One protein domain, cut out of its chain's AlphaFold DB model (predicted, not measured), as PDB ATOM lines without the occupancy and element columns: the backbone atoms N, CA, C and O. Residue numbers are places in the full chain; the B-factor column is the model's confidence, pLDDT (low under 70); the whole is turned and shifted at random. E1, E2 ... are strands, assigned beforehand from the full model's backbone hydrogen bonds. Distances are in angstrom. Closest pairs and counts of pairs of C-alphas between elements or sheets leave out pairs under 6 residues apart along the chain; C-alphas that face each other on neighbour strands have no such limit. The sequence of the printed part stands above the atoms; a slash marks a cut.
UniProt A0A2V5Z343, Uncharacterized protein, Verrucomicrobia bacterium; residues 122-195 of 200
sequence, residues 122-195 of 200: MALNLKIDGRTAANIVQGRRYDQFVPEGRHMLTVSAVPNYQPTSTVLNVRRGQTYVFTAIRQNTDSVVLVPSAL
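AT A GLANCE: This is residues 122 to 195 of the 200 residues of an uncharacterized protein of Verrucomicrobia bacterium (UniProt A0A2V5Z343). What shape do these atoms make? They form a small sandwich: a strongly twisted four-stranded sheet, E2 E1 E4 E5, covers the hairpin of E6 and E7, and the strands of the two layers cross at 41 degrees. E3 runs along one open side of the sandwich, between E2 and E6, in neither sheet. What are the parts in order? The 74 printed residues hold no named helix and seven named strands, E1 to E7 in that order, in the class all strand; the larger sheet has the order E2 E1 E4 E5 and the smaller E6 E7, both antiparallel throughout. How is the whole built in space? It is compact, with a radius of gyration of the C-alphas of 12.0 A, and elongated, spanning 35 by 22 by 18 A.

IN THESE COORDINATES: Where do the first strands run? E1 is residues 123 to 128, from C-alpha 123 at (269.941, 209.238, 163.227), and is 16.2 A long. E2 is residues 131 to 136, 14.7 A, and E3 is residues 141 to 146, 14.8 A. Which strand is longest? E4, residues 149 to 158, has 10 residues and measures 27.8 A from C-alpha 149 at (283.330, 196.647, 143.249) to its last C-alpha. What follows it? E5 is residues 164 to 170, 18.3 A, and E6 is residues 175 to 182, 22.8 A. E7, residues 188 to 194, is 18.3 A long and ends at C-alpha 194 at (266.384, 191.774, 149.394).

HOW THE PARTS SIT: How is the larger sheet joined? E1 and E2 form an antiparallel hairpin at 152 degrees, with N 126 and O 134 within hydrogen-bond range at 2.8 A. E1 and E4 are antiparallel at 158 degrees, with N 127 and O 154 at 2.8 A, and the hairpin of E4 and E5 is antiparallel at 150 degrees, with N 153 and O 166 at 2.9 A. E2 and E5 are the edge strands. How does the smaller sheet sit? E6 and E7 are an antiparallel hairpin at 146 degrees, with N 181 and O 189 at 2.8 A. The two sheets make a sandwich, two sheets face to face, with the facing parts 8.4 A centre to centre and their best planes 4 degrees apart. Which strands come closest across the sandwich? Between E5 and E7 the closest C-alphas are those of Thr 164 and Val 189, 6.4 A apart, and between E4 and E7 those of Ser 156 and Val 188, 6.6 A apart. Where is E3? It pairs with no named strand; it is near E6, with 9 pairs of C-alphas within 10 A, and its closest C-alphas to E2 are those of Tyr 142 and Ala 134, 6.8 A apart. E3 and E1 are only just apart, with closest C-alphas at 8.4 A, and E3 and E7 are apart.

THE WHOLE: How far does it reach? The two C-alphas farthest apart are those of Arg 172 and Thr 185, at 36.1 A, while the first and last printed C-alphas, Met 122 and Leu 195, are 27.0 A apart. Is the backbone broken, and how do the strands follow each other? The printed part has no cut, and the six links between its strands are tight. The change from the one sheet of the sandwich to the other comes at the link of E5 to E6. How sure is the model? The mean pLDDT of the printed part is 86.1, and residues 159 to 161 and 194 to 195 are under 70.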
ATOM      1  N   MET A 122     267.099 209.523 167.168       83.06
ATOM      2  CA  MET A 122     268.369 208.961 166.691       83.06
ATOM      3  C   MET A 122     268.477 209.024 165.171       83.06
ATOM      4  O   MET A 122     267.528 208.696 164.460       83.06
ATOM      5  N   ALA A 123     269.651 209.357 164.653       88.00
ATOM      6  CA  ALA A 123     269.941 209.238 163.227       88.00
ATOM      7  C   ALA A 123     270.823 208.013 162.961       88.00
ATOM      8  O   ALA A 123     271.624 207.625 163.810       88.00
ATOM      9  N   LEU A 124     270.667 207.405 161.786       90.31
ATOM     10  CA  LEU A 124     271.590 206.398 161.276       90.31
ATOM     11  C   LEU A 124     272.614 207.093 160.379       90.31
ATOM     12  O   LEU A 124     272.275 207.558 159.291       90.31
ATOM     13  N   ASN A 125     273.865 207.133 160.811       91.50
ATOM     14  CA  ASN A 125     274.966 207.552 159.967       91.50
ATOM     15  C   ASN A 125     275.407 206.374 159.098       91.50
ATOM     16  O   ASN A 125     275.718 205.305 159.615       91.50
ATOM     17  N   LEU A 126     275.418 206.572 157.784       92.69
ATOM     18  CA  LEU A 126     275.942 205.631 156.805       92.69
ATOM     19  C   LEU A 126     277.231 206.200 156.227       92.69
ATOM     20  O   LEU A 126     277.250 207.310 155.690       92.69
ATOM     21  N   LYS A 127     278.287 205.398 156.285       92.56
ATOM     22  CA  LYS A 127     279.573 205.666 155.660       92.56
ATOM     23  C   LYS A 127     279.871 204.577 154.635       92.56
ATOM     24  O   LYS A 127     279.625 203.401 154.889       92.56
ATOM     25  N   ILE A 128     280.408 204.977 153.492       92.50
ATOM     26  CA  ILE A 128     280.839 204.089 152.411       92.50
ATOM     27  C   ILE A 128     282.336 204.326 152.231       92.50
ATOM     28  O   ILE A 128     282.764 205.471 152.086       92.50
ATOM     29  N   ASP A 129     283.139 203.270 152.344       91.44
ATOM     30  CA  ASP A 129     284.608 203.324 152.242       91.44
ATOM     31  C   ASP A 129     285.242 204.358 153.191       91.44
ATOM     32  O   ASP A 129     286.198 205.059 152.868       91.44
ATOM     33  N   GLY A 130     284.654 204.497 154.385       89.25
ATOM     34  CA  GLY A 130     285.088 205.447 155.413       89.25
ATOM     35  C   GLY A 130     284.580 206.884 155.240       89.25
ATOM     36  O   GLY A 130     284.730 207.685 156.168       89.25
ATOM     37  N   ARG A 131     283.915 207.215 154.125       90.38
ATOM     38  CA  ARG A 131     283.342 208.543 153.846       90.38
ATOM     39  C   ARG A 131     281.873 208.596 154.239       90.38
ATOM     40  O   ARG A 131     281.118 207.691 153.903       90.38
ATOM     41  N   THR A 132     281.449 209.650 154.933       90.38
ATOM     42  CA  THR A 132     280.035 209.831 155.299       90.38
ATOM     43  C   THR A 132     279.192 210.013 154.042       90.38
ATOM     44  O   THR A 132     279.320 211.018 153.353       90.38
ATOM     45  N   ALA A 133     278.340 209.031 153.753       89.06
ATOM     46  CA  ALA A 133     277.470 209.026 152.585       89.06
ATOM     47  C   ALA A 133     276.114 209.663 152.896       89.06
ATOM     48  O   ALA A 133     275.580 210.407 152.077       89.06
ATOM     49  N   ALA A 134     275.549 209.383 154.076       90.94
ATOM     50  CA  ALA A 134     274.275 209.960 154.486       90.94
ATOM     51  C   ALA A 134     274.044 209.906 155.996       90.94
ATOM     52  O   ALA A 134     274.577 209.053 156.702       90.94
ATOM     53  N   ASN A 135     273.164 210.790 156.469       91.56
ATOM     54  CA  ASN A 135     272.593 210.742 157.808       91.56
ATOM     55  C   ASN A 135     271.072 210.555 157.702       91.56
ATOM     56  O   ASN A 135     270.346 211.462 157.293       91.56
ATOM     57  N   ILE A 136     270.589 209.356 158.018       90.62
ATOM     58  CA  ILE A 136     269.208 208.930 157.797       90.62
ATOM     59  C   ILE A 136     268.407 209.107 159.089       90.62
ATOM     60  O   ILE A 136     268.622 208.405 160.077       90.62
ATOM     61  N   VAL A 137     267.459 210.041 159.076       89.31
ATOM     62  CA  VAL A 137     266.526 210.295 160.188       89.31
ATOM     63  C   VAL A 137     265.211 209.522 160.008       89.31
ATOM     64  O   VAL A 137     265.042 208.773 159.044       89.31
ATOM     65  N   GLN A 138     264.274 209.664 160.947       89.19
ATOM     66  CA  GLN A 138     262.981 208.976 160.910       89.19
ATOM     67  C   GLN A 138     262.239 209.195 159.577       89.19
ATOM     68  O   GLN A 138     262.183 210.307 159.055       89.19
ATOM     69  N   GLY A 139     261.689 208.110 159.020       85.50
ATOM     70  CA  GLY A 139     260.944 208.130 157.755       85.50
ATOM     71  C   GLY A 139     261.800 208.330 156.501       85.50
ATOM     72  O   GLY A 139     261.260 208.336 155.398       85.50
ATOM     73  N   ARG A 140     263.126 208.476 156.637       91.44
ATOM     74  CA  ARG A 140     264.047 208.616 155.505       91.44
ATOM     75  C   ARG A 140     264.770 207.310 155.196       91.44
ATOM     76  O   ARG A 140     264.823 206.386 156.005       91.44
ATOM     77  N   ARG A 141     265.350 207.264 153.998       91.12
ATOM     78  CA  ARG A 141     266.200 206.180 153.504       91.12
ATOM     79  C   ARG A 141     267.325 206.747 152.654       91.12
ATOM     80  O   ARG A 141     267.190 207.839 152.104       91.12
ATOM     81  N   TYR A 142     268.402 205.989 152.540       92.38
ATOM     82  CA  TYR A 142     269.423 206.211 151.532       92.38
ATOM     83  C   TYR A 142     269.012 205.466 150.271       92.38
ATOM     84  O   TYR A 142     268.579 204.320 150.362       92.38
ATOM     85  N   ASP A 143     269.115 206.126 149.127       92.75
ATOM     86  CA  ASP A 143     268.819 205.555 147.817       92.75
ATOM     87  C   ASP A 143     269.721 206.233 146.794       92.75
ATOM     88  O   ASP A 143     269.396 207.318 146.323       92.75
ATOM     89  N   GLN A 144     270.886 205.654 146.519       90.31
ATOM     90  CA  GLN A 144     271.862 206.219 145.584       90.31
ATOM     91  C   GLN A 144     272.572 205.105 144.808       90.31
ATOM     92  O   GLN A 144     272.576 203.939 145.215       90.31
ATOM     93  N   PHE A 145     273.191 205.475 143.688       90.25
ATOM     94  CA  PHE A 145     274.071 204.580 142.944       90.25
ATOM     95  C   PHE A 145     275.456 204.537 143.589       90.25
ATOM     96  O   PHE A 145     276.021 205.566 143.949       90.25
ATOM     97  N   VAL A 146     275.992 203.329 143.716       89.06
ATOM     98  CA  VAL A 146     277.339 203.053 144.214       89.06
ATOM     99  C   VAL A 146     278.121 202.410 143.070       89.06
ATOM    100  O   VAL A 146     277.540 201.577 142.366       89.06
ATOM    101  N   PRO A 147     279.397 202.779 142.853       88.94
ATOM    102  CA  PRO A 147     280.244 202.133 141.854       88.94
ATOM    103  C   PRO A 147     280.256 200.607 141.994       88.94
ATOM    104  O   PRO A 147     279.927 200.053 143.041       88.94
ATOM    105  N   GLU A 148     280.592 199.907 140.916       88.88
ATOM    106  CA  GLU A 148     280.823 198.468 141.015       88.88
ATOM    107  C   GLU A 148     282.133 198.176 141.754       88.88
ATOM    108  O   GLU A 148     283.106 198.924 141.648       88.88
ATOM    109  N   GLY A 149     282.158 197.070 142.493       87.94
ATOM    110  CA  GLY A 149     283.330 196.647 143.249       87.94
ATOM    111  C   GLY A 149     283.055 196.402 144.726       87.94
ATOM    112  O   GLY A 149     281.919 196.219 145.171       87.94
ATOM    113  N   ARG A 150     284.144 196.316 145.491       91.44
ATOM    114  CA  ARG A 150     284.112 196.058 146.930       91.44
ATOM    115  C   ARG A 150     283.973 197.372 147.677       91.44
ATOM    116  O   ARG A 150     284.913 198.155 147.687       91.44
ATOM    117  N   HIS A 151     282.849 197.541 148.360       91.62
ATOM    118  CA  HIS A 151     282.587 198.696 149.203       91.62
ATOM    119  C   HIS A 151     282.419 198.269 150.655       91.62
ATOM    120  O   HIS A 151     281.754 197.273 150.955       91.62
ATOM    121  N   MET A 152     283.012 199.020 151.576       92.00
ATOM    122  CA  MET A 152     282.792 198.823 153.006       92.00
ATOM    123  C   MET A 152     281.676 199.750 153.477       92.00
ATOM    124  O   MET A 152     281.846 200.968 153.517       92.00
ATOM    125  N   LEU A 153     280.535 199.171 153.845       92.25
ATOM    126  CA  LEU A 153     279.433 199.905 154.451       92.25
ATOM    127  C   LEU A 153     279.635 199.922 155.957       92.25
ATOM    128  O   LEU A 153     279.580 198.875 156.593       92.25
ATOM    129  N   THR A 154     279.822 201.099 156.529       91.50
ATOM    130  CA  THR A 154     279.877 201.285 157.975       91.50
ATOM    131  C   THR A 154     278.660 202.075 158.404       91.50
ATOM    132  O   THR A 154     278.427 203.172 157.899       91.50
ATOM    133  N   VAL A 155     277.894 201.553 159.354       90.25
ATOM    134  CA  VAL A 155     276.811 202.313 159.971       90.25
ATOM    135  C   VAL A 155     277.026 202.509 161.451       90.25
ATOM    136  O   VAL A 155     277.538 201.629 162.135       90.25
ATOM    137  N   SER A 156     276.564 203.639 161.956       88.06
ATOM    138  CA  SER A 156     276.458 203.900 163.384       88.06
ATOM    139  C   SER A 156     275.162 204.641 163.666       88.06
ATOM    140  O   SER A 156     274.651 205.390 162.833       88.06
ATOM    141  N   ALA A 157     274.598 204.428 164.849       82.88
ATOM    142  CA  ALA A 157     273.606 205.355 165.362       82.88
ATOM    143  C   ALA A 157     274.339 206.587 165.932       82.88
ATOM    144  O   ALA A 157     275.435 206.477 166.477       82.88
ATOM    145  N   VAL A 158     273.738 207.765 165.836       75.88
ATOM    146  CA  VAL A 158     274.231 209.012 166.455       75.88
ATOM    147  C   VAL A 158     273.296 209.335 167.630       75.88
ATOM    148  O   VAL A 158     272.080 209.199 167.437       75.88
ATOM    149  N   PRO A 159     273.792 209.727 168.829       65.19
ATOM    150  CA  PRO A 159     275.112 210.329 169.095       65.19
ATOM    151  C   PRO A 159     276.271 209.457 169.630       65.19
ATOM    152  O   PRO A 159     277.395 209.930 169.529       65.19
ATOM    153  N   ASN A 160     276.089 208.243 170.169       62.47
ATOM    154  CA  ASN A 160     277.178 207.552 170.901       62.47
ATOM    155  C   ASN A 160     277.218 206.029 170.713       62.47
ATOM    156  O   ASN A 160     276.966 205.308 171.668       62.47
ATOM    157  N   TYR A 161     277.526 205.510 169.516       68.19
ATOM    158  CA  TYR A 161     277.317 204.078 169.256       68.19
ATOM    159  C   TYR A 161     278.403 203.364 168.448       68.19
ATOM    160  O   TYR A 161     279.117 203.970 167.646       68.19
ATOM    161  N   GLN A 162     278.499 202.046 168.674       79.81
ATOM    162  CA  GLN A 162     279.486 201.167 168.050       79.81
ATOM    163  C   GLN A 162     279.199 201.040 166.548       79.81
ATOM    164  O   GLN A 162     278.108 200.597 166.166       79.81
ATOM    165  N   PRO A 163     280.147 201.424 165.676       84.12
ATOM    166  CA  PRO A 163     279.963 201.278 164.246       84.12
ATOM    167  C   PRO A 163     279.982 199.800 163.856       84.12
ATOM    168  O   PRO A 163     280.844 199.040 164.291       84.12
ATOM    169  N   THR A 164     279.058 199.404 162.988       86.62
ATOM    170  CA  THR A 164     279.044 198.076 162.372       86.62
ATOM    171  C   THR A 164     279.419 198.195 160.911       86.62
ATOM    172  O   THR A 164     278.797 198.951 160.163       86.62
ATOM    173  N   SER A 165     280.436 197.436 160.513       90.00
ATOM    174  CA  SER A 165     280.933 197.394 159.142       90.00
ATOM    175  C   SER A 165     280.530 196.093 158.460       90.00
ATOM    176  O   SER A 165     280.678 195.015 159.028       90.00
ATOM    177  N   THR A 166     280.061 196.189 157.222       88.06
ATOM    178  CA  THR A 166     279.775 195.047 156.355       88.06
ATOM    179  C   THR A 166     280.375 195.280 154.978       88.06
ATOM    180  O   THR A 166     280.335 196.386 154.439       88.06
ATOM    181  N   VAL A 167     280.940 194.228 154.392       89.94
ATOM    182  CA  VAL A 167     281.463 194.282 153.027       89.94
ATOM    183  C   VAL A 167     280.317 194.038 152.057       89.94
ATOM    184  O   VAL A 167     279.607 193.038 152.161       89.94
ATOM    185  N   LEU A 168     280.163 194.940 151.096       88.81
ATOM    186  CA  LEU A 168     279.234 194.805 149.990       88.81
ATOM    187  C   LEU A 168     280.015 194.678 148.681       88.81
ATOM    188  O   LEU A 168     280.816 195.542 148.336       88.81
ATOM    189  N   ASN A 169     279.756 193.604 147.937       90.06
ATOM    190  CA  ASN A 169     280.224 193.456 146.561       90.06
ATOM    191  C   ASN A 169     279.133 193.961 145.622       90.06
ATOM    192  O   ASN A 169     278.153 193.253 145.374       90.06
ATOM    193  N   VAL A 170     279.297 195.184 145.131       88.31
ATOM    194  CA  VAL A 170     278.343 195.837 144.243       88.31
ATOM    195  C   VAL A 170     278.590 195.377 142.813       88.31
ATOM    196  O   VAL A 170     279.696 195.492 142.288       88.31
ATOM    197  N   ARG A 171     277.545 194.854 142.176       86.88
ATOM    198  CA  ARG A 171     277.527 194.492 140.760       86.88
ATOM    199  C   ARG A 171     276.685 195.499 139.988       86.88
ATOM    200  O   ARG A 171     275.650 195.956 140.479       86.88
ATOM    201  N   ARG A 172     277.109 195.803 138.765       85.56
ATOM    202  CA  ARG A 172     276.379 196.682 137.853       85.56
ATOM    203  C   ARG A 172     274.938 196.209 137.646       85.56
ATOM    204  O   ARG A 172     274.696 195.026 137.414       85.56
ATOM    205  N   GLY A 173     273.985 197.135 137.753       85.69
ATOM    206  CA  GLY A 173     272.557 196.858 137.558       85.69
ATOM    207  C   GLY A 173     271.881 196.074 138.689       85.69
ATOM    208  O   GLY A 173     270.672 195.860 138.631       85.69
ATOM    209  N   GLN A 174     272.615 195.672 139.733       87.38
ATOM    210  CA  GLN A 174     272.025 195.027 140.905       87.38
ATOM    211  C   GLN A 174     271.527 196.058 141.912       87.38
ATOM    212  O   GLN A 174     272.135 197.112 142.105       87.38
ATOM    213  N   THR A 175     270.417 195.735 142.573       88.75
ATOM    214  CA  THR A 175     269.874 196.543 143.668       88.75
ATOM    215  C   THR A 175     270.087 195.817 144.985       88.75
ATOM    216  O   THR A 175     269.651 194.682 145.156       88.75
ATOM    217  N   TYR A 176     270.734 196.491 145.925       89.19
ATOM    218  CA  TYR A 176     271.026 195.974 147.252       89.19
ATOM    219  C   TYR A 176     270.197 196.736 148.271       89.19
ATOM    220  O   TYR A 176     270.315 197.956 148.380       89.19
ATOM    221  N   VAL A 177     269.360 196.020 149.017       91.19
ATOM    222  CA  VAL A 177     268.488 196.619 150.029       91.19
ATOM    223  C   VAL A 177     268.898 196.117 151.401       91.19
ATOM    224  O   VAL A 177     268.808 194.921 151.679       91.19
ATOM    225  N   PHE A 178     269.302 197.037 152.268       90.62
ATOM    226  CA  PHE A 178     269.620 196.765 153.663       90.62
ATOM    227  C   PHE A 178     268.660 197.500 154.581       90.62
ATOM    228  O   PHE A 178     268.339 198.664 154.355       90.62
ATOM    229  N   THR A 179     268.262 196.843 155.661       90.75
ATOM    230  CA  THR A 179     267.589 197.479 156.786       90.75
ATOM    231  C   THR A 179     268.554 197.519 157.955       90.75
ATOM    232  O   THR A 179     269.004 196.483 158.439       90.75
ATOM    233  N   ALA A 180     268.884 198.722 158.408       90.31
ATOM    234  CA  ALA A 180     269.600 198.912 159.653       90.31
ATOM    235  C   ALA A 180     268.626 198.710 160.814       90.31
ATOM    236  O   ALA A 180     267.607 199.398 160.887       90.31
ATOM    237  N   ILE A 181     268.943 197.778 161.710       88.75
ATOM    238  CA  ILE A 181     268.141 197.414 162.877       88.75
ATOM    239  C   ILE A 181     268.968 197.676 164.127       88.75
ATOM    240  O   ILE A 181     270.096 197.203 164.244       88.75
ATOM    241  N   ARG A 182     268.403 198.403 165.089       86.44
ATOM    242  CA  ARG A 182     269.018 198.557 166.409       86.44
ATOM    243  C   ARG A 182     268.849 197.265 167.218       86.44
ATOM    244  O   ARG A 182     267.719 196.859 167.462       86.44
ATOM    245  N   GLN A 183     269.941 196.605 167.601       80.31
ATOM    246  CA  GLN A 183     269.877 195.387 168.423       80.31
ATOM    247  C   GLN A 183     269.842 195.700 169.917       80.31
ATOM    248  O   GLN A 183     269.021 195.148 170.638       80.31
ATOM    249  N   ASN A 184     270.712 196.600 170.369       76.06
ATOM    250  CA  ASN A 184     270.858 196.973 171.777       76.06
ATOM    251  C   ASN A 184     270.887 198.488 171.916       76.06
ATOM    252  O   ASN A 184     270.725 199.203 170.923       76.06
ATOM    253  N   THR A 185     271.125 198.984 173.135       73.75
ATOM    254  CA  THR A 185     271.269 200.420 173.357       73.75
ATOM    255  C   THR A 185     272.277 201.026 172.386       73.75
ATOM    256  O   THR A 185     271.966 202.053 171.781       73.75
ATOM    257  N   ASP A 186     273.377 200.299 172.147       75.00
ATOM    258  CA  ASP A 186     274.542 200.808 171.434       75.00
ATOM    259  C   ASP A 186     274.937 200.101 170.143       75.00
ATOM    260  O   ASP A 186     275.944 200.452 169.522       75.00
ATOM    261  N   SER A 187     274.142 199.122 169.720       79.25
ATOM    262  CA  SER A 187     274.481 198.255 168.593       79.25
ATOM    263  C   SER A 187     273.447 198.362 167.484       79.25
ATOM    264  O   SER A 187     272.238 198.274 167.723       79.25
ATOM    265  N   VAL A 188     273.931 198.486 166.253       86.81
ATOM    266  CA  VAL A 188     273.130 198.488 165.028       86.81
ATOM    267  C   VAL A 188     273.656 197.402 164.111       86.81
ATOM    268  O   VAL A 188     274.859 197.285 163.951       86.81
ATOM    269  N   VAL A 189     272.776 196.653 163.463       88.44
ATOM    270  CA  VAL A 189     273.163 195.664 162.453       88.44
ATOM    271  C   VAL A 189     272.509 195.964 161.117       88.44
ATOM    272  O   VAL A 189     271.398 196.492 161.072       88.44
ATOM    273  N   LEU A 190     273.189 195.612 160.026       88.88
ATOM    274  CA  LEU A 190     272.603 195.630 158.688       88.88
ATOM    275  C   LEU A 190     272.033 194.260 158.373       88.88
ATOM    276  O   LEU A 190     272.767 193.278 158.321       88.88
ATOM    277  N   VAL A 191     270.734 194.219 158.102       88.50
ATOM    278  CA  VAL A 191     270.054 193.015 157.637       88.50
ATOM    279  C   VAL A 191     269.709 193.187 156.160       88.50
ATOM    280  O   VAL A 191     268.985 194.128 155.816       88.50
ATOM    281  N   PRO A 192     270.205 192.323 155.259       86.31
ATOM    282  CA  PRO A 192     269.789 192.344 153.863       86.31
ATOM    283  C   PRO A 192     268.292 192.019 153.779       86.31
ATOM    284  O   PRO A 192     267.837 191.000 154.287       86.31
ATOM    285  N   SER A 193     267.509 192.918 153.185       71.62
ATOM    286  CA  SER A 193     266.048 192.779 153.047       71.62
ATOM    287  C   SER A 193     265.630 192.257 151.676       71.62
ATOM    288  O   SER A 193     264.579 191.641 151.545       71.62
ATOM    289  N   ALA A 194     266.467 192.471 150.664       62.66
ATOM    290  CA  ALA A 194     266.384 191.774 149.394       62.66
ATOM    291  C   ALA A 194     267.672 190.966 149.250       62.66
ATOM    292  O   ALA A 194     268.766 191.536 149.229       62.66
ATOM    293  N   LEU A 195     267.548 189.639 149.206       54.91
ATOM    294  CA  LEU A 195     268.654 188.784 148.795       54.91
ATOM    295  C   LEU A 195     269.022 189.175 147.355       54.91
ATOM    296  O   LEU A 195     268.118 189.269 146.519       54.91
TER     297      LEU A 195